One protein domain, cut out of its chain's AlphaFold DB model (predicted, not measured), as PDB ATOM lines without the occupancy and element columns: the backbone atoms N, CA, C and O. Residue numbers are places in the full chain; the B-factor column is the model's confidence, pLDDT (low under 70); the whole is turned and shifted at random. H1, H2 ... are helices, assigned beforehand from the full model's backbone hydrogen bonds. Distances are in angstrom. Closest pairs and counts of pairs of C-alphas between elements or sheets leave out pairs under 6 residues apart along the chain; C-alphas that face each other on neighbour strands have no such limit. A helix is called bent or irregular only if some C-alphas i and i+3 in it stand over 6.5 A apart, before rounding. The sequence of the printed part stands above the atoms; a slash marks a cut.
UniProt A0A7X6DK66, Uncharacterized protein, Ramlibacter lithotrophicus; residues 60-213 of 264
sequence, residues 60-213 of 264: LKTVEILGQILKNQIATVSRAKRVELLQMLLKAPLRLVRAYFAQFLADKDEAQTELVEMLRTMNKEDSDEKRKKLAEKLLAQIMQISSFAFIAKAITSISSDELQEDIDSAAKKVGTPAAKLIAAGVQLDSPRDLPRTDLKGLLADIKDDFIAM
ATOM      1  N   LEU A  60     129.707 126.601  95.311       93.81
ATOM      2  CA  LEU A  60     130.338 125.429  94.693       93.81
ATOM      3  C   LEU A  60     131.743 125.170  95.252       93.81
ATOM      4  O   LEU A  60     132.115 124.010  95.444       93.81
ATOM      5  N   LYS A  61     132.508 126.226  95.553       95.19
ATOM      6  CA  LYS A  61     133.816 126.123  96.215       95.19
ATOM      7  C   LYS A  61     133.695 125.647  97.652       95.19
ATOM      8  O   LYS A  61     134.445 124.765  98.062       95.19
ATOM      9  N   THR A  62     132.699 126.131  98.381       95.25
ATOM     10  CA  THR A  62     132.401 125.657  99.736       95.25
ATOM     11  C   THR A  62     132.049 124.168  99.737       95.25
ATOM     12  O   THR A  62     132.561 123.411 100.560       95.25
ATOM     13  N   VAL A  63     131.216 123.722  98.787       96.38
ATOM     14  CA  VAL A  63     130.871 122.301  98.601       96.38
ATOM     15  C   VAL A  63     132.114 121.456  98.316       96.38
ATOM     16  O   VAL A  63     132.274 120.385  98.899       96.38
ATOM     17  N   GLU A  64     133.006 121.948  97.458       95.62
ATOM     18  CA  GLU A  64     134.266 121.283  97.121       95.62
ATOM     19  C   GLU A  64     135.200 121.154  98.327       95.62
ATOM     20  O   GLU A  64     135.633 120.047  98.648       95.62
ATOM     21  N   ILE A  65     135.472 122.260  99.022       95.62
ATOM     22  CA  ILE A  65     136.375 122.298 100.178       95.62
ATOM     23  C   ILE A  65     135.845 121.395 101.292       95.62
ATOM     24  O   ILE A  65     136.575 120.543 101.799       95.62
ATOM     25  N   LEU A  66     134.563 121.519 101.642       95.31
ATOM     26  CA  LEU A  66     133.971 120.712 102.704       95.31
ATOM     27  C   LEU A  66     133.908 119.223 102.325       95.31
ATOM     28  O   LEU A  66     134.150 118.371 103.179       95.31
ATOM     29  N   GLY A  67     133.655 118.899 101.053       95.69
ATOM     30  CA  GLY A  67     133.752 117.527 100.549       95.69
ATOM     31  C   GLY A  67     135.157 116.940 100.719       95.69
ATOM     32  O   GLY A  67     135.301 115.810 101.183       95.69
ATOM     33  N   GLN A  68     136.206 117.717 100.428       95.19
ATOM     34  CA  GLN A  68     137.593 117.286 100.645       95.19
ATOM     35  C   GLN A  68     137.943 117.130 102.127       95.19
ATOM     36  O   GLN A  68     138.584 116.149 102.500       95.19
ATOM     37  N   ILE A  69     137.484 118.046 102.985       94.19
ATOM     38  CA  ILE A  69     137.662 117.934 104.438       94.19
ATOM     39  C   ILE A  69     137.044 116.627 104.943       94.19
ATOM     40  O   ILE A  69     137.713 115.876 105.646       94.19
ATOM     41  N   LEU A  70     135.807 116.313 104.547       95.25
ATOM     42  CA  LEU A  70     135.126 115.087 104.975       95.25
ATOM     43  C   LEU A  70     135.851 113.811 104.538       95.25
ATOM     44  O   LEU A  70     135.932 112.872 105.327       95.25
ATOM     45  N   LYS A  71     136.392 113.786 103.315       93.88
ATOM     46  CA  LYS A  71     137.176 112.647 102.814       93.88
ATOM     47  C   LYS A  71     138.481 112.474 103.592       93.88
ATOM     48  O   LYS A  71     138.812 111.365 103.996       93.88
ATOM     49  N   ASN A  72     139.186 113.571 103.866       93.44
ATOM     50  CA  ASN A  72     140.499 113.532 104.517       93.44
ATOM     51  C   ASN A  72     140.427 113.370 106.044       93.44
ATOM     52  O   ASN A  72     141.384 112.912 106.661       93.44
ATOM     53  N   GLN A  73     139.313 113.756 106.668       90.44
ATOM     54  CA  GLN A  73     139.137 113.772 108.125       90.44
ATOM     55  C   GLN A  73     138.091 112.758 108.606       90.44
ATOM     56  O   GLN A  73     137.487 112.920 109.668       90.44
ATOM     57  N   ILE A  74     137.866 111.684 107.845       88.38
ATOM     58  CA  ILE A  74     136.826 110.705 108.175       88.38
ATOM     59  C   ILE A  74     137.041 110.054 109.552       88.38
ATOM     60  O   ILE A  74     136.076 109.814 110.275       88.38
ATOM     61  N   ALA A  75     138.298 109.821 109.945       87.88
ATOM     62  CA  ALA A  75     138.647 109.203 111.223       87.88
ATOM     63  C   ALA A  75     138.461 110.142 112.428       87.88
ATOM     64  O   ALA A  75     138.213 109.671 113.535       87.88
ATOM     65  N   THR A  76     138.574 111.458 112.230       91.50
ATOM     66  CA  THR A  76     138.529 112.451 113.315       91.50
ATOM     67  C   THR A  76     137.140 113.055 113.500       91.50
ATOM     68  O   THR A  76     136.755 113.393 114.620       91.50
ATOM     69  N   VAL A  77     136.351 113.169 112.429       91.94
ATOM     70  CA  VAL A  77     134.982 113.695 112.489       91.94
ATOM     71  C   VAL A  77     134.013 112.565 112.819       91.94
ATOM     72  O   VAL A  77     133.941 111.570 112.099       91.94
ATOM     73  N   SER A  78     133.216 112.722 113.879       95.25
ATOM     74  CA  SER A  78     132.227 111.713 114.275       95.25
ATOM     75  C   SER A  78     131.210 111.438 113.164       95.25
ATOM     76  O   SER A  78     130.797 112.344 112.436       95.25
ATOM     77  N   ARG A  79     130.727 110.192 113.069       95.19
ATOM     78  CA  ARG A  79     129.727 109.794 112.064       95.19
ATOM     79  C   ARG A  79     128.491 110.695 112.070       95.19
ATOM     80  O   ARG A  79     128.021 111.113 111.017       95.19
ATOM     81  N   ALA A  80     127.989 111.032 113.259       96.38
ATOM     82  CA  ALA A  80     126.846 111.927 113.407       96.38
ATOM     83  C   ALA A  80     127.105 113.288 112.743       96.38
ATOM     84  O   ALA A  80     126.257 113.763 111.982       96.38
ATOM     85  N   LYS A  81     128.295 113.867 112.959       96.75
ATOM     86  CA  LYS A  81     128.677 115.142 112.353       96.75
ATOM     87  C   LYS A  81     128.909 115.020 110.848       96.75
ATOM     88  O   LYS A  81     128.458 115.886 110.108       96.75
ATOM     89  N   ARG A  82     129.524 113.933 110.367       96.50
ATOM     90  CA  ARG A  82     129.674 113.685 108.920       96.50
ATOM     91  C   ARG A  82     128.320 113.630 108.219       96.50
ATOM     92  O   ARG A  82     128.121 114.325 107.232       96.50
ATOM     93  N   VAL A  83     127.358 112.890 108.770       97.94
ATOM     94  CA  VAL A  83     125.996 112.794 108.217       97.94
ATOM     95  C   VAL A  83     125.272 114.147 108.239       97.94
ATOM     96  O   VAL A  83     124.500 114.450 107.332       97.94
ATOM     97  N   GLU A  84     125.485 114.981 109.256       97.50
ATOM     98  CA  GLU A  84     124.957 116.352 109.300       97.50
ATOM     99  C   GLU A  84     125.560 117.233 108.191       97.50
ATOM    100  O   GLU A  84     124.825 117.855 107.425       97.50
ATOM    101  N   LEU A  85     126.890 117.230 108.056       97.25
ATOM    102  CA  LEU A  85     127.607 117.984 107.024       97.25
ATOM    103  C   LEU A  85     127.209 117.522 105.614       97.25
ATOM    104  O   LEU A  85     126.925 118.346 104.745       97.25
ATOM    105  N   LEU A  86     127.086 116.210 105.400       98.06
ATOM    106  CA  LEU A  86     126.627 115.637 104.137       98.06
ATOM    107  C   LEU A  86     125.194 116.058 103.802       98.06
ATOM    108  O   LEU A  86     124.932 116.404 102.659       98.06
ATOM    109  N   GLN A  87     124.270 116.136 104.766       98.00
ATOM    110  CA  GLN A  87     122.926 116.669 104.490       98.00
ATOM    111  C   GLN A  87     122.971 118.108 103.961       98.00
ATOM    112  O   GLN A  87     122.190 118.459 103.074       98.00
ATOM    113  N   MET A  88     123.876 118.945 104.478       96.31
ATOM    114  CA  MET A  88     124.068 120.301 103.954       96.31
ATOM    115  C   MET A  88     124.645 120.278 102.536       96.31
ATOM    116  O   MET A  88     124.141 120.994 101.669       96.31
ATOM    117  N   LEU A  89     125.632 119.415 102.281       96.75
ATOM    118  CA  LEU A  89     126.241 119.235 100.961       96.75
ATOM    119  C   LEU A  89     125.264 118.682  99.918       96.75
ATOM    120  O   LEU A  89     125.327 119.097  98.766       96.75
ATOM    121  N   LEU A  90     124.317 117.824 100.307       97.38
ATOM    122  CA  LEU A  90     123.247 117.347  99.425       97.38
ATOM    123  C   LEU A  90     122.237 118.461  99.098       97.38
ATOM    124  O   LEU A  90     121.740 118.541  97.980       97.38
ATOM    125  N   LYS A  91     121.930 119.346 100.055       96.75
ATOM    126  CA  LYS A  91     120.966 120.451  99.869       96.75
ATOM    127  C   LYS A  91     121.549 121.640  99.102       96.75
ATOM    128  O   LYS A  91     120.808 122.351  98.429       96.75
ATOM    129  N   ALA A  92     122.851 121.894  99.221       95.31
ATOM    130  CA  ALA A  92     123.539 123.015  98.581       95.31
ATOM    131  C   ALA A  92     123.331 123.102  97.052       95.31
ATOM    132  O   ALA A  92     122.779 124.113  96.612       95.31
ATOM    133  N   PRO A  93     123.664 122.079  96.237       94.19
ATOM    134  CA  PRO A  93     123.464 122.138  94.789       94.19
ATOM    135  C   PRO A  93     121.982 122.263  94.416       94.19
ATOM    136  O   PRO A  93     121.657 122.880  93.413       94.19
ATOM    137  N   LEU A  94     121.062 121.741  95.235       95.00
ATOM    138  CA  LEU A  94     119.622 121.843  94.985       95.00
ATOM    139  C   LEU A  94     119.097 123.266  95.197       95.00
ATOM    140  O   LEU A  94     118.244 123.729  94.441       95.00
ATOM    141  N   ARG A  95     119.627 123.987  96.195       93.62
ATOM    142  CA  ARG A  95     119.347 125.422  96.365       93.62
ATOM    143  C   ARG A  95     119.830 126.217  95.158       93.62
ATOM    144  O   ARG A  95     119.103 127.095  94.705       93.62
ATOM    145  N   LEU A  96     121.006 125.874  94.631       93.44
ATOM    146  CA  LEU A  96     121.554 126.500  93.434       93.44
ATOM    147  C   LEU A  96     120.703 126.210  92.194       93.44
ATOM    148  O   LEU A  96     120.348 127.145  91.489       93.44
ATOM    149  N   VAL A  97     120.302 124.952  91.968       94.44
ATOM    150  CA  VAL A  97     119.370 124.587  90.885       94.44
ATOM    151  C   VAL A  97     118.083 125.403  91.000       94.44
ATOM    152  O   VAL A  97     117.657 126.008  90.026       94.44
ATOM    153  N   ARG A  98     117.486 125.500  92.191       94.06
ATOM    154  CA  ARG A  98     116.266 126.295  92.386       94.06
ATOM    155  C   ARG A  98     116.473 127.780  92.068       94.06
ATOM    156  O   ARG A  98     115.637 128.360  91.385       94.06
ATOM    157  N   ALA A  99     117.551 128.383  92.568       92.31
ATOM    158  CA  ALA A  99     117.865 129.789  92.308       92.31
ATOM    159  C   ALA A  99     118.104 130.039  90.811       92.31
ATOM    160  O   ALA A  99     117.549 130.973  90.248       92.31
ATOM    161  N   TYR A 100     118.830 129.137  90.153       92.06
ATOM    162  CA  TYR A 100     119.070 129.183  88.716       92.06
ATOM    163  C   TYR A 100     117.780 129.083  87.892       92.06
ATOM    164  O   TYR A 100     117.614 129.815  86.925       92.06
ATOM    165  N   PHE A 101     116.835 128.222  88.281       91.50
ATOM    166  CA  PHE A 101     115.536 128.126  87.607       91.50
ATOM    167  C   PHE A 101     114.695 129.385  87.794       91.50
ATOM    168  O   PHE A 101     114.051 129.818  86.845       91.50
ATOM    169  N   ALA A 102     114.697 129.962  88.997       90.75
ATOM    170  CA  ALA A 102     113.994 131.214  89.257       90.75
ATOM    171  C   ALA A 102     114.550 132.347  88.383       90.75
ATOM    172  O   ALA A 102     113.777 133.039  87.729       90.75
ATOM    173  N   GLN A 103     115.879 132.454  88.309       87.31
ATOM    174  CA  GLN A 103     116.573 133.418  87.462       87.31
ATOM    175  C   GLN A 103     116.247 133.214  85.980       87.31
ATOM    176  O   GLN A 103     115.801 134.123  85.293       87.31
ATOM    177  N   PHE A 104     116.389 131.980  85.497       87.62
ATOM    178  CA  PHE A 104     116.105 131.643  84.109       87.62
ATOM    179  C   PHE A 104     114.657 131.948  83.713       87.62
ATOM    180  O   PHE A 104     114.411 132.377  82.593       87.62
ATOM    181  N   LEU A 105     113.690 131.703  84.602       86.50
ATOM    182  CA  LEU A 105     112.285 132.003  84.331       86.50
ATOM    183  C   LEU A 105     112.009 133.508  84.261       86.50
ATOM    184  O   LEU A 105     111.131 133.893  83.494       86.50
ATOM    185  N   ALA A 106     112.733 134.326  85.030       88.75
ATOM    186  CA  ALA A 106     112.613 135.781  84.977       88.75
ATOM    187  C   ALA A 106     113.101 136.340  83.630       88.75
ATOM    188  O   ALA A 106     112.417 137.165  83.031       88.75
ATOM    189  N   ASP A 107     114.207 135.802  83.112       88.62
ATOM    190  CA  ASP A 107     114.895 136.342  81.929       88.62
ATOM    191  C   ASP A 107     114.588 135.562  80.634       88.62
ATOM    192  O   ASP A 107     115.203 135.782  79.589       88.62
ATOM    193  N   LYS A 108     113.659 134.598  80.681       89.38
ATOM    194  CA  LYS A 108     113.454 133.609  79.608       89.38
ATOM    195  C   LYS A 108     113.162 134.248  78.248       89.38
ATOM    196  O   LYS A 108     113.724 133.812  77.243       89.38
ATOM    197  N   ASP A 109     112.245 135.210  78.205       90.12
ATOM    198  CA  ASP A 109     111.762 135.794  76.948       90.12
ATOM    199  C   ASP A 109     112.822 136.701  76.301       90.12
ATOM    200  O   ASP A 109     112.980 136.707  75.075       90.12
ATOM    201  N   GLU A 110     113.599 137.407  77.125       92.25
ATOM    202  CA  GLU A 110     114.754 138.194  76.690       92.25
ATOM    203  C   GLU A 110     115.845 137.273  76.135       92.25
ATOM    204  O   GLU A 110     116.220 137.395  74.966       92.25
ATOM    205  N   ALA A 111     116.238 136.248  76.898       89.81
ATOM    206  CA  ALA A 111     117.216 135.252  76.461       89.81
ATOM    207  C   ALA A 111     116.781 134.520  75.177       89.81
ATOM    208  O   ALA A 111     117.608 134.181  74.326       89.81
ATOM    209  N   GLN A 112     115.478 134.267  75.003       92.88
ATOM    210  CA  GLN A 112     114.942 133.674  73.779       92.88
ATOM    211  C   GLN A 112     115.082 134.625  72.588       92.88
ATOM    212  O   GLN A 112     115.493 134.182  71.514       92.88
ATOM    213  N   THR A 113     114.755 135.903  72.770       93.31
ATOM    214  CA  THR A 113     114.886 136.934  71.731       93.31
ATOM    215  C   THR A 113     116.336 137.082  71.280       93.31
ATOM    216  O   THR A 113     116.622 136.979  70.086       93.31
ATOM    217  N   GLU A 114     117.263 137.228  72.225       92.94
ATOM    218  CA  GLU A 114     118.694 137.346  71.931       92.94
ATOM    219  C   GLU A 114     119.227 136.132  71.166       92.94
ATOM    220  O   GLU A 114     119.964 136.265  70.184       92.94
ATOM    221  N   LEU A 115     118.819 134.927  71.570       92.62
ATOM    222  CA  LEU A 115     119.256 133.703  70.916       92.62
ATOM    223  C   LEU A 115     118.686 133.565  69.499       92.62
ATOM    224  O   LEU A 115     119.374 133.063  68.609       92.62
ATOM    225  N   VAL A 116     117.455 134.022  69.253       93.88
ATOM    226  CA  VAL A 116     116.878 134.066  67.899       93.88
ATOM    227  C   VAL A 116     117.671 135.012  66.999       93.88
ATOM    228  O   VAL A 116     117.997 134.632  65.871       93.88
ATOM    229  N   GLU A 117     118.034 136.196  67.491       92.81
ATOM    230  CA  GLU A 117     118.852 137.149  66.732       92.81
ATOM    231  C   GLU A 117     120.262 136.604  66.472       92.81
ATOM    232  O   GLU A 117     120.754 136.653  65.342       92.81
ATOM    233  N   MET A 118     120.880 135.952  67.459       92.06
ATOM    234  CA  MET A 118     122.144 135.241  67.261       92.06
ATOM    235  C   MET A 118     122.023 134.185  66.149       92.06
ATOM    236  O   MET A 118     122.818 134.178  65.207       92.06
ATOM    237  N   LEU A 119     120.994 133.334  66.187       92.19
ATOM    238  CA  LEU A 119     120.756 132.314  65.157       92.19
ATOM    239  C   LEU A 119     120.511 132.923  63.770       92.19
ATOM    240  O   LEU A 119     120.937 132.355  62.763       92.19
ATOM    241  N   ARG A 120     119.869 134.093  63.704       91.38
ATOM    242  CA  ARG A 120     119.663 134.844  62.461       91.38
ATOM    243  C   ARG A 120     120.982 135.273  61.826       91.38
ATOM    244  O   ARG A 120     121.114 135.194  60.603       91.38
ATOM    245  N   THR A 121     121.962 135.677  62.634       90.00
ATOM    246  CA  THR A 121     123.300 136.028  62.132       90.00
ATOM    247  C   THR A 121     124.099 134.810  61.660       90.00
ATOM    248  O   THR A 121     124.829 134.918  60.675       90.00
ATOM    249  N   MET A 122     123.924 133.648  62.303       87.50
ATOM    250  CA  MET A 122     124.649 132.416  61.963       87.50
ATOM    251  C   MET A 122     124.093 131.707  60.724       87.50
ATOM    252  O   MET A 122     124.860 131.119  59.963       87.50
ATOM    253  N   ASN A 123     122.773 131.742  60.513       83.25
ATOM    254  CA  ASN A 123     122.141 131.143  59.343       83.25
ATOM    255  C   ASN A 123     120.959 131.983  58.839       83.25
ATOM    256  O   ASN A 123     119.868 131.993  59.422       83.25
ATOM    257  N   LYS A 124     121.165 132.659  57.706       79.25
ATOM    258  CA  LYS A 124     120.175 133.567  57.108       79.25
ATOM    259  C   LYS A 124     119.028 132.839  56.400       79.25
ATOM    260  O   LYS A 124     117.957 133.424  56.273       79.25
ATOM    261  N   GLU A 125     119.223 131.584  55.996       83.75
ATOM    262  CA  GLU A 125     118.244 130.823  55.201       83.75
ATOM    263  C   GLU A 125     117.123 130.189  56.034       83.75
ATOM    264  O   GLU A 125     116.075 129.828  55.499       83.75
ATOM    265  N   ASP A 126     117.315 130.053  57.347       87.88
ATOM    266  CA  ASP A 126     116.280 129.503  58.219       87.88
ATOM    267  C   ASP A 126     115.084 130.461  58.353       87.88
ATOM    268  O   ASP A 126     115.233 131.681  58.368       87.88
ATOM    269  N   SER A 127     113.873 129.914  58.479       90.81
ATOM    270  CA  SER A 127     112.689 130.715  58.802       90.81
ATOM    271  C   SER A 127     112.687 131.134  60.273       90.81
ATOM    272  O   SER A 127     113.239 130.438  61.131       90.81
ATOM    273  N   ASP A 128     112.004 132.232  60.595       88.50
ATOM    274  CA  ASP A 128     111.910 132.728  61.978       88.50
ATOM    275  C   ASP A 128     111.258 131.707  62.921       88.50
ATOM    276  O   ASP A 128     111.729 131.492  64.036       88.50
ATOM    277  N   GLU A 129     110.254 130.972  62.438       91.56
ATOM    278  CA  GLU A 129     109.614 129.882  63.183       91.56
ATOM    279  C   GLU A 129     110.608 128.758  63.533       91.56
ATOM    280  O   GLU A 129     110.600 128.211  64.640       91.56
ATOM    281  N   LYS A 130     111.506 128.414  62.599       93.31
ATOM    282  CA  LYS A 130     112.549 127.408  62.831       93.31
ATOM    283  C   LYS A 130     113.583 127.913  63.839       93.31
ATOM    284  O   LYS A 130     113.979 127.147  64.720       93.31
ATOM    285  N   ARG A 131     113.981 129.188  63.754       92.81
ATOM    286  CA  ARG A 131     114.902 129.823  64.714       92.81
ATOM    287  C   ARG A 131     114.317 129.840  66.118       92.81
ATOM    288  O   ARG A 131     114.998 129.432  67.052       92.81
ATOM    289  N   LYS A 132     113.045 130.217  66.261       93.50
ATOM    290  CA  LYS A 132     112.351 130.241  67.552       93.50
ATOM    291  C   LYS A 132     112.343 128.868  68.224       93.50
ATOM    292  O   LYS A 132     112.752 128.748  69.376       93.50
ATOM    293  N   LYS A 133     111.978 127.815  67.484       94.19
ATOM    294  CA  LYS A 133     112.006 126.430  67.995       94.19
ATOM    295  C   LYS A 133     113.411 125.970  68.374       94.19
ATOM    296  O   LYS A 133     113.585 125.235  69.347       94.19
ATOM    297  N   LEU A 134     114.423 126.375  67.606       93.69
ATOM    298  CA  LEU A 134     115.812 126.057  67.921       93.69
ATOM    299  C   LEU A 134     116.277 126.785  69.190       93.69
ATOM    300  O   LEU A 134     116.893 126.148  70.041       93.69
ATOM    301  N   ALA A 135     115.930 128.063  69.351       94.00
ATOM    302  CA  ALA A 135     116.233 128.841  70.547       94.00
ATOM    303  C   ALA A 135     115.600 128.219  71.803       94.00
ATOM    304  O   ALA A 135     116.300 127.967  72.781       94.00
ATOM    305  N   GLU A 136     114.315 127.852  71.756       93.06
ATOM    306  CA  GLU A 136     113.632 127.165  72.868       93.06
ATOM    307  C   GLU A 136     114.334 125.861  73.256       93.06
ATOM    308  O   GLU A 136     114.556 125.577  74.437       93.06
ATOM    309  N   LYS A 137     114.734 125.070  72.255       93.38
ATOM    310  CA  LYS A 137     115.456 123.816  72.477       93.38
ATOM    311  C   LYS A 137     116.830 124.050  73.104       93.38
ATOM    312  O   LYS A 137     117.211 123.298  73.999       93.38
ATOM    313  N   LEU A 138     117.571 125.053  72.637       93.56
ATOM    314  CA  LEU A 138     118.890 125.403  73.161       93.56
ATOM    315  C   LEU A 138     118.800 125.899  74.606       93.56
ATOM    316  O   LEU A 138     119.538 125.409  75.455       93.56
ATOM    317  N   LEU A 139     117.844 126.776  74.916       92.94
ATOM    318  CA  LEU A 139     117.596 127.230  76.285       92.94
ATOM    319  C   LEU A 139     117.245 126.056  77.210       92.94
ATOM    320  O   LEU A 139     117.833 125.905  78.281       92.94
ATOM    321  N   ALA A 140     116.364 125.154  76.771       91.69
ATOM    322  CA  ALA A 140     116.047 123.945  77.528       91.69
ATOM    323  C   ALA A 140     117.275 123.034  77.729       91.69
ATOM    324  O   ALA A 140     117.417 122.409  78.782       91.69
ATOM    325  N   GLN A 141     118.171 122.941  76.741       92.94
ATOM    326  CA  GLN A 141     119.422 122.187  76.856       92.94
ATOM    327  C   GLN A 141     120.400 122.834  77.840       92.94
ATOM    328  O   GLN A 141     120.988 122.114  78.646       92.94
ATOM    329  N   ILE A 142     120.539 124.161  77.815       93.06
ATOM    330  CA  ILE A 142     121.355 124.918  78.772       93.06
ATOM    331  C   ILE A 142     120.850 124.653  80.193       93.06
ATOM    332  O   ILE A 142     121.631 124.257  81.055       93.06
ATOM    333  N   MET A 143     119.533 124.719  80.408       93.06
ATOM    334  CA  MET A 143     118.921 124.407  81.701       93.06
ATOM    335  C   MET A 143     119.260 123.003  82.203       93.06
ATOM    336  O   MET A 143     119.637 122.813  83.364       93.06
ATOM    337  N   GLN A 144     119.168 122.007  81.321       93.75
ATOM    338  CA  GLN A 144     119.515 120.625  81.647       93.75
ATOM    339  C   GLN A 144     121.001 120.483  82.005       93.75
ATOM    340  O   GLN A 144     121.324 119.883  83.031       93.75
ATOM    341  N   ILE A 145     121.901 121.029  81.180       94.81
ATOM    342  CA  ILE A 145     123.357 120.910  81.356       94.81
ATOM    343  C   ILE A 145     123.805 121.603  82.644       94.81
ATOM    344  O   ILE A 145     124.556 121.005  83.413       94.81
ATOM    345  N   SER A 146     123.307 122.809  82.921       94.06
ATOM    346  CA  SER A 146     123.602 123.545  84.156       94.06
ATOM    347  C   SER A 146     123.126 122.782  85.393       94.06
ATOM    348  O   SER A 146     123.890 122.603  86.341       94.06
ATOM    349  N   SER A 147     121.905 122.228  85.357       95.25
ATOM    350  CA  SER A 147     121.373 121.397  86.450       95.25
ATOM    351  C   SER A 147     122.280 120.206  86.752       95.25
ATOM    352  O   SER A 147     122.606 119.928  87.907       95.25
ATOM    353  N   PHE A 148     122.724 119.515  85.699       97.19
ATOM    354  CA  PHE A 148     123.686 118.431  85.835       97.19
ATOM    355  C   PHE A 148     125.027 118.917  86.369       97.19
ATOM    356  O   PHE A 148     125.561 118.263  87.252       97.19
ATOM    357  N   ALA A 149     125.565 120.039  85.886       95.88
ATOM    358  CA  ALA A 149     126.856 120.553  86.332       95.88
ATOM    359  C   ALA A 149     126.864 120.841  87.842       95.88
ATOM    360  O   ALA A 149     127.791 120.427  88.541       95.88
ATOM    361  N   PHE A 150     125.807 121.467  88.367       95.50
ATOM    362  CA  PHE A 150     125.673 121.750  89.799       95.50
ATOM    363  C   PHE A 150     125.599 120.470  90.634       95.50
ATOM    364  O   PHE A 150     126.307 120.329  91.633       95.50
ATOM    365  N   ILE A 151     124.783 119.506  90.201       97.12
ATOM    366  CA  ILE A 151     124.628 118.218  90.885       97.12
ATOM    367  C   ILE A 151     125.921 117.395  90.802       97.12
ATOM    368  O   ILE A 151     126.393 116.878  91.813       97.12
ATOM    369  N   ALA A 152     126.537 117.317  89.624       96.44
ATOM    370  CA  ALA A 152     127.779 116.595  89.390       96.44
ATOM    371  C   ALA A 152     128.931 117.170  90.219       96.44
ATOM    372  O   ALA A 152     129.727 116.396  90.743       96.44
ATOM    373  N   LYS A 153     129.004 118.497  90.391       94.50
ATOM    374  CA  LYS A 153     130.015 119.130  91.247       94.50
ATOM    375  C   LYS A 153     129.881 118.692  92.703       94.50
ATOM    376  O   LYS A 153     130.894 118.412  93.339       94.50
ATOM    377  N   ALA A 154     128.661 118.596  93.227       94.31
ATOM    378  CA  ALA A 154     128.447 118.091  94.580       94.31
ATOM    379  C   ALA A 154     128.812 116.608  94.700       94.31
ATOM    380  O   ALA A 154     129.540 116.250  95.621       94.31
ATOM    381  N   ILE A 155     128.382 115.784  93.737       97.06
ATOM    382  CA  ILE A 155     128.713 114.355  93.669       97.06
ATOM    383  C   ILE A 155     130.225 114.159  93.734       97.06
ATOM    384  O   ILE A 155     130.718 113.581  94.692       97.06
ATOM    385  N   THR A 156     130.981 114.721  92.790       95.19
ATOM    386  CA  THR A 156     132.435 114.498  92.717       95.19
ATOM    387  C   THR A 156     133.197 115.063  93.915       95.19
ATOM    388  O   THR A 156     134.294 114.598  94.232       95.19
ATOM    389  N   SER A 157     132.626 116.052  94.607       95.81
ATOM    390  CA  SER A 157     133.210 116.600  95.832       95.81
ATOM    391  C   SER A 157     133.116 115.609  96.994       95.81
ATOM    392  O   SER A 157     134.084 115.482  97.746       95.81
ATOM    393  N   ILE A 158     132.002 114.875  97.111       95.94
ATOM    394  CA  ILE A 158     131.734 113.958  98.231       95.94
ATOM    395  C   ILE A 158     131.979 112.479  97.912       95.94
ATOM    396  O   ILE A 158     132.033 111.682  98.842       95.94
ATOM    397  N   SER A 159     132.140 112.104  96.638       95.06
ATOM    398  CA  SER A 159     132.385 110.718  96.232       95.06
ATOM    399  C   SER A 159     133.630 110.146  96.910       95.06
ATOM    400  O   SER A 159     134.751 110.605  96.676       95.06
ATOM    401  N   SER A 160     133.417 109.136  97.748       92.75
ATOM    402  CA  SER A 160     134.442 108.320  98.396       92.75
ATOM    403  C   SER A 160     133.790 107.021  98.857       92.75
ATOM    404  O   SER A 160     132.648 107.010  99.326       92.75
ATOM    405  N   ASP A 161     134.533 105.930  98.715       91.25
ATOM    406  CA  ASP A 161     134.093 104.594  99.094       91.25
ATOM    407  C   ASP A 161     133.824 104.498 100.606       91.25
ATOM    408  O   ASP A 161     132.901 103.801 101.030       91.25
ATOM    409  N   GLU A 162     134.584 105.248 101.405       92.94
ATOM    410  CA  GLU A 162     134.486 105.332 102.859       92.94
ATOM    411  C   GLU A 162     133.301 106.188 103.339       92.94
ATOM    412  O   GLU A 162     132.794 105.978 104.440       92.94
ATOM    413  N   LEU A 163     132.835 107.142 102.524       95.19
ATOM    414  CA  LEU A 163     131.694 108.005 102.853       95.19
ATOM    415  C   LEU A 163     130.342 107.436 102.405       95.19
ATOM    416  O   LEU A 163     129.312 107.992 102.785       95.19
ATOM    417  N   GLN A 164     130.311 106.344 101.633       95.06
ATOM    418  CA  GLN A 164     129.089 105.837 100.997       95.06
ATOM    419  C   GLN A 164     127.932 105.618 101.991       95.06
ATOM    420  O   GLN A 164     126.841 106.148 101.789       95.06
ATOM    421  N   GLU A 165     128.169 104.921 103.108       95.69
ATOM    422  CA  GLU A 165     127.120 104.669 104.111       95.69
ATOM    423  C   GLU A 165     126.596 105.954 104.772       95.69
ATOM    424  O   GLU A 165     125.419 106.054 105.143       95.69
ATOM    425  N   ASP A 166     127.470 106.945 104.946       97.69
ATOM    426  CA  ASP A 166     127.117 108.230 105.542       97.69
ATOM    427  C   ASP A 166     126.346 109.105 104.548       97.69
ATOM    428  O   ASP A 166     125.409 109.801 104.946       97.69
ATOM    429  N   ILE A 167     126.672 109.015 103.254       97.75
ATOM    430  CA  ILE A 167     125.938 109.656 102.156       97.75
ATOM    431  C   ILE A 167     124.533 109.063 102.048       97.75
ATOM    432  O   ILE A 167     123.561 109.819 102.011       97.75
ATOM    433  N   ASP A 168     124.397 107.737 102.089       97.00
ATOM    434  CA  ASP A 168     123.095 107.063 102.044       97.00
ATOM    435  C   ASP A 168     122.239 107.418 103.269       97.00
ATOM    436  O   ASP A 168     121.038 107.696 103.160       97.00
ATOM    437  N   SER A 169     122.869 107.491 104.446       98.31
ATOM    438  CA  SER A 169     122.223 107.939 105.684       98.31
ATOM    439  C   SER A 169     121.772 109.399 105.597       98.31
ATOM    440  O   SER A 169     120.660 109.732 106.015       98.31
ATOM    441  N   ALA A 170     122.606 110.277 105.040       98.31
ATOM    442  CA  ALA A 170     122.271 111.677 104.823       98.31
ATOM    443  C   ALA A 170     121.114 111.825 103.826       98.31
ATOM    444  O   ALA A 170     120.152 112.532 104.122       98.31
ATOM    445  N   ALA A 171     121.145 111.118 102.695       97.94
ATOM    446  CA  ALA A 171     120.093 111.163 101.684       97.94
ATOM    447  C   ALA A 171     118.747 110.665 102.226       97.94
ATOM    448  O   ALA A 171     117.724 111.319 102.007       97.94
ATOM    449  N   LYS A 172     118.744 109.577 103.013       97.62
ATOM    450  CA  LYS A 172     117.547 109.109 103.734       97.62
ATOM    451  C   LYS A 172     116.994 110.162 104.693       97.62
ATOM    452  O   LYS A 172     115.784 110.354 104.724       97.62
ATOM    453  N   LYS A 173     117.856 110.862 105.441       98.12
ATOM    454  CA  LYS A 173     117.436 111.945 106.350       98.12
ATOM    455  C   LYS A 173     116.896 113.170 105.612       98.12
ATOM    456  O   LYS A 173     115.969 113.799 106.109       98.12
ATOM    457  N   VAL A 174     117.452 113.518 104.447       97.75
ATOM    458  CA  VAL A 174     116.890 114.590 103.606       97.75
ATOM    459  C   VAL A 174     115.534 114.176 103.034       97.75
ATOM    460  O   VAL A 174     114.635 115.008 102.969       97.75
ATOM    461  N   GLY A 175     115.377 112.911 102.640       96.38
ATOM    462  CA  GLY A 175     114.073 112.323 102.329       96.38
ATOM    463  C   GLY A 175     113.434 112.802 101.022       96.38
ATOM    464  O   GLY A 175     112.216 112.743 100.896       96.38
ATOM    465  N   THR A 176     114.220 113.271 100.046       96.25
ATOM    466  CA  THR A 176     113.705 113.763  98.751       96.25
ATOM    467  C   THR A 176     114.240 112.953  97.563       96.25
ATOM    468  O   THR A 176     115.368 112.453  97.635       96.25
ATOM    469  N   PRO A 177     113.498 112.862  96.437       96.38
ATOM    470  CA  PRO A 177     113.998 112.243  95.203       96.38
ATOM    471  C   PRO A 177     115.313 112.862  94.717       96.38
ATOM    472  O   PRO A 177     116.221 112.151  94.299       96.38
ATOM    473  N   ALA A 178     115.465 114.181  94.858       95.81
ATOM    474  CA  ALA A 178     116.684 114.888  94.487       95.81
ATOM    475  C   ALA A 178     117.897 114.482  95.348       95.81
ATOM    476  O   ALA A 178     118.997 114.310  94.826       95.81
ATOM    477  N   ALA A 179     117.714 114.263  96.654       97.12
ATOM    478  CA  ALA A 179     118.785 113.749  97.510       97.12
ATOM    479  C   ALA A 179     119.148 112.296  97.164       97.12
ATOM    480  O   ALA A 179     120.331 111.956  97.129       97.12
ATOM    481  N   LYS A 180     118.151 111.456  96.847       97.31
ATOM    482  CA  LYS A 180     118.379 110.088  96.349       97.31
ATOM    483  C   LYS A 180     119.125 110.087  95.011       97.31
ATOM    484  O   LYS A 180     120.018 109.268  94.825       97.31
ATOM    485  N   LEU A 181     118.812 111.022  94.110       98.12
ATOM    486  CA  LEU A 181     119.511 111.200  92.835       98.12
ATOM    487  C   LEU A 181     120.995 111.520  93.044       98.12
ATOM    488  O   LEU A 181     121.839 110.942  92.365       98.12
ATOM    489  N   ILE A 182     121.322 112.403  93.992       97.88
ATOM    490  CA  ILE A 182     122.718 112.725  94.318       97.88
ATOM    491  C   ILE A 182     123.434 111.496  94.902       97.88
ATOM    492  O   ILE A 182     124.539 111.186  94.462       97.88
ATOM    493  N   ALA A 183     122.807 110.763  95.830       97.19
ATOM    494  CA  ALA A 183     123.390 109.548  96.411       97.19
ATOM    495  C   ALA A 183     123.638 108.450  95.360       97.19
ATOM    496  O   ALA A 183     124.741 107.913  95.275       97.19
ATOM    497  N   ALA A 184     122.662 108.184  94.485       97.00
ATOM    498  CA  ALA A 184     122.847 107.282  93.348       97.00
ATOM    499  C   ALA A 184     123.942 107.793  92.397       97.00
ATOM    500  O   ALA A 184     124.728 107.016  91.864       97.00
ATOM    501  N   GLY A 185     124.035 109.109  92.207       97.00
ATOM    502  CA  GLY A 185     125.094 109.751  91.439       97.00
ATOM    503  C   GLY A 185     126.500 109.483  91.982       97.00
ATOM    504  O   GLY A 185     127.405 109.236  91.187       97.00
ATOM    505  N   VAL A 186     126.676 109.461  93.307       96.94
ATOM    506  CA  VAL A 186     127.939 109.070  93.960       96.94
ATOM    507  C   VAL A 186     128.290 107.617  93.656       96.94
ATOM    508  O   VAL A 186     129.408 107.331  93.236       96.94
ATOM    509  N   GLN A 187     127.324 106.705  93.757       95.69
ATOM    510  CA  GLN A 187     127.544 105.301  93.398       95.69
ATOM    511  C   GLN A 187     127.886 105.138  91.901       95.69
ATOM    512  O   GLN A 187     128.711 104.304  91.522       95.69
ATOM    513  N   LEU A 188     127.292 105.961  91.027       96.06
ATOM    514  CA  LEU A 188     127.619 105.990  89.598       96.06
ATOM    515  C   LEU A 188     129.034 106.539  89.325       96.06
ATOM    516  O   LEU A 188     129.624 106.158  88.309       96.06
ATOM    517  N   ASP A 189     129.590 107.362  90.220       95.00
ATOM    518  CA  ASP A 189     130.954 107.917  90.193       95.00
ATOM    519  C   ASP A 189     132.021 106.969  90.788       95.00
ATOM    520  O   ASP A 189     133.101 107.400  91.182       95.00
ATOM    521  N   SER A 190     131.748 105.664  90.824       90.62
ATOM    522  CA  SER A 190     132.651 104.629  91.348       90.62
ATOM    523  C   SER A 190     132.895 103.513  90.319       90.62
ATOM    524  O   SER A 190     132.005 103.219  89.526       90.62
ATOM    525  N   PRO A 191     134.050 102.820  90.299       90.06
ATOM    526  CA  PRO A 191     134.250 101.649  89.437       90.06
ATOM    527  C   PRO A 191     133.466 100.397  89.878       90.06
ATOM    528  O   PRO A 191     133.506  99.399  89.159       90.06
ATOM    529  N   ARG A 192     132.778 100.434  91.031       90.31
ATOM    530  CA  ARG A 192     131.939  99.340  91.562       90.31
ATOM    531  C   ARG A 192     130.809  98.954  90.610       90.31
ATOM    532  O   ARG A 192     130.529  99.675  89.658       90.31
ATOM    533  N   ASP A 193     130.136  97.840  90.879       91.00
ATOM    534  CA  ASP A 193     128.989  97.391  90.086       91.00
ATOM    535  C   ASP A 193     127.857  98.425  90.040       91.00
ATOM    536  O   ASP A 193     127.701  99.270  90.923       91.00
ATOM    537  N   LEU A 194     127.053  98.365  88.976       94.31
ATOM    538  CA  LEU A 194     125.918  99.266  88.816       94.31
ATOM    539  C   LEU A 194     124.890  99.024  89.946       94.31
ATOM    540  O   LEU A 194     124.412  97.894  90.090       94.31
ATOM    541  N   PRO A 195     124.471 100.057  90.701       93.81
ATOM    542  CA  PRO A 195     123.553  99.907  91.831       93.81
ATOM    543  C   PRO A 195     122.098  99.750  91.358       93.81
ATOM    544  O   PRO A 195     121.253 100.629  91.517       93.81
ATOM    545  N   ARG A 196     121.787  98.616  90.718       95.56
ATOM    546  CA  ARG A 196     120.495  98.389  90.044       95.56
ATOM    547  C   ARG A 196     119.299  98.552  90.985       95.56
ATOM    548  O   ARG A 196     118.272  99.067  90.557       95.56
ATOM    549  N   THR A 197     119.408  98.116  92.240       93.19
ATOM    550  CA  THR A 197     118.314  98.210  93.223       93.19
ATOM    551  C   THR A 197     117.974  99.663  93.544       93.19
ATOM    552  O   THR A 197     116.815 100.056  93.413       93.19
ATOM    553  N   ASP A 198     118.983 100.469  93.875       92.56
ATOM    554  CA  ASP A 198     118.798 101.883  94.212       92.56
ATOM    555  C   ASP A 198     118.313 102.676  92.994       92.56
ATOM    556  O   ASP A 198     117.390 103.486  93.100       92.56
ATOM    557  N   LEU A 199     118.845 102.366  91.806       96.75
ATOM    558  CA  LEU A 199     118.401 102.973  90.554       96.75
ATOM    559  C   LEU A 199     116.942 102.648  90.220       96.75
ATOM    560  O   LEU A 199     116.240 103.539  89.754       96.75
ATOM    561  N   LYS A 200     116.446 101.426  90.469       96.56
ATOM    562  CA  LYS A 200     115.015 101.110  90.264       96.56
ATOM    563  C   LYS A 200     114.116 101.976  91.138       96.56
ATOM    564  O   LYS A 200     113.126 102.507  90.643       96.56
ATOM    565  N   GLY A 201     114.461 102.107  92.420       95.38
ATOM    566  CA  GLY A 201     113.708 102.948  93.350       95.38
ATOM    567  C   GLY A 201     113.722 104.411  92.911       95.38
ATOM    568  O   GLY A 201     112.672 105.038  92.812       95.38
ATOM    569  N   LEU A 202     114.900 104.921  92.554       97.25
ATOM    570  CA  LEU A 202     115.053 106.288  92.068       97.25
ATOM    571  C   LEU A 202     114.258 106.546  90.781       97.25
ATOM    572  O   LEU A 202     113.592 107.569  90.682       97.25
ATOM    573  N   LEU A 203     114.299 105.630  89.810       97.50
ATOM    574  CA  LEU A 203     113.561 105.757  88.549       97.50
ATOM    575  C   LEU A 203     112.051 105.858  88.774       97.50
ATOM    576  O   LEU A 203     111.390 106.628  88.082       97.50
ATOM    577  N   ALA A 204     111.512 105.122  89.749       96.31
ATOM    578  CA  ALA A 204     110.108 105.236  90.126       96.31
ATOM    579  C   ALA A 204     109.782 106.614  90.727       96.31
ATOM    580  O   ALA A 204     108.736 107.177  90.408       96.31
ATOM    581  N   ASP A 205     110.690 107.165  91.541       96.50
ATOM    582  CA  ASP A 205     110.525 108.472  92.188       96.50
ATOM    583  C   ASP A 205     110.610 109.652  91.199       96.50
ATOM    584  O   ASP A 205     109.988 110.685  91.437       96.50
ATOM    585  N   ILE A 206     111.383 109.524  90.111       96.56
ATOM    586  CA  ILE A 206     111.670 110.632  89.172       96.56
ATOM    587  C   ILE A 206     111.025 110.476  87.791       96.56
ATOM    588  O   ILE A 206     111.315 111.268  86.898       96.56
ATOM    589  N   LYS A 207     110.180 109.461  87.574       94.00
ATOM    590  CA  LYS A 207     109.616 109.135  86.247       94.00
ATOM    591  C   LYS A 207     108.922 110.317  85.550       94.00
ATOM    592  O   LYS A 207     108.990 110.413  84.329       94.00
ATOM    593  N   ASP A 208     108.309 111.210  86.328       93.38
ATOM    594  CA  ASP A 208     107.567 112.378  85.839       93.38
ATOM    595  C   ASP A 208     108.396 113.679  85.927       93.38
ATOM    596  O   ASP A 208     107.950 114.740  85.493       93.38
ATOM    597  N   ASP A 209     109.623 113.610  86.456       94.50
ATOM    598  CA  ASP A 209     110.555 114.734  86.532       94.50
ATOM    599  C   ASP A 209     111.577 114.643  85.392       94.50
ATOM    600  O   ASP A 209     112.596 113.948  85.452       94.50
ATOM    601  N   PHE A 210     111.294 115.389  84.324       92.38
ATOM    602  CA  PHE A 210     112.132 115.424  83.131       92.38
ATOM    603  C   PHE A 210     113.569 115.894  83.417       92.38
ATOM    604  O   PHE A 210     114.514 115.373  82.819       92.38
ATOM    605  N   ILE A 211     113.759 116.849  84.335       93.19
ATOM    606  CA  ILE A 211     115.089 117.376  84.664       93.19
ATOM    607  C   ILE A 211     115.868 116.338  85.465       93.19
ATOM    608  O   ILE A 211     117.006 116.028  85.107       93.19
ATOM    609  N   ALA A 212     115.262 115.748  86.495       95.94
ATOM    610  CA  ALA A 212     115.899 114.703  87.288       95.94
ATOM    611  C   ALA A 212     116.252 113.480  86.430       95.94
ATOM    612  O   ALA A 212     117.378 112.979  86.512       95.94
ATOM    613  N   MET A 213     115.343 113.045  85.548       97.00
ATOM    614  CA  MET A 213     115.614 111.973  84.590       97.00
ATOM    615  C   MET A 213     116.807 112.330  83.703       97.00
ATOM    616  O   MET A 213     117.741 111.542  83.553       97.00
TER     617      MET A 213
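This is residues 60 to 213 of the 264 residues of an uncharacterized protein of Ramlibacter lithotrophicus (UniProt A0A7X6DK66). The long helix H4 and the long, nearly straight H2 run side by side and opposite ways, with H3 packed steeply on residues 128 to 139 of H4. H1 and H6 pack on the last part of H4, where H5, H6 and H7 fold back and forth and short H8 ends the printed part. The printed part has 154 residues with eight named helices, H1 to H8 in chain order, and no named strand; its class is all helix. It is loose, with a radius of gyration of the C-alphas of 19.1 A, and spans 63 by 31 by 26 A.

H4, residues 128 to 158, is 45.4 A long and begins at C-alpha 128 (111.910, 132.728, 61.978). H2, residues 79 to 106, was assigned as one helix by its hydrogen bonds but is bent: C-alphas 90 and 93 are 6.7 A apart. Its arms are H2a, residues 79 to 90, and H2b, residues 93 to 106, 20.0 A long. H3, residues 108 to 122, is 20.9 A long. H1, residues 60 to 72, begins at C-alpha 60 (130.338, 125.429, 94.693). H5 is residues 164 to 174, H6 177 to 188, H7 196 to 206 and H8 210 to 213.

H4 touches H2b at a shallow tilt of 19 degrees, opposite ways; C-alphas 93 and 150 are closest, 5.5 A. H3 touches H4 at a steep 66 degrees, C-alphas 116 and 131 being closest at 5.7 A. H1 touches H4, closest at C-alphas 67 and 158, 4.7 A. H6 touches H4, closest at C-alphas 155 and 186, 5.3 A. H5 touches H2a, closest at C-alphas 87 and 170, 5.0 A. H5 and H6 form a hairpin, as do H6 and H7. H7 and H8 touch only at the corner, and only just, with 3 pairs of C-alphas within 8 A. Every O i to N i+4 pair is within hydrogen-bond range in H1, H2a, H2b, H3, H4, H5, H6 and H7; H8 is too short for one.

The C-alphas farthest apart, of Thr 76 and Glu 125, are 64.2 A apart. The printed part has no cut, no link is long, and no printed residue is under 70 in pLDDT.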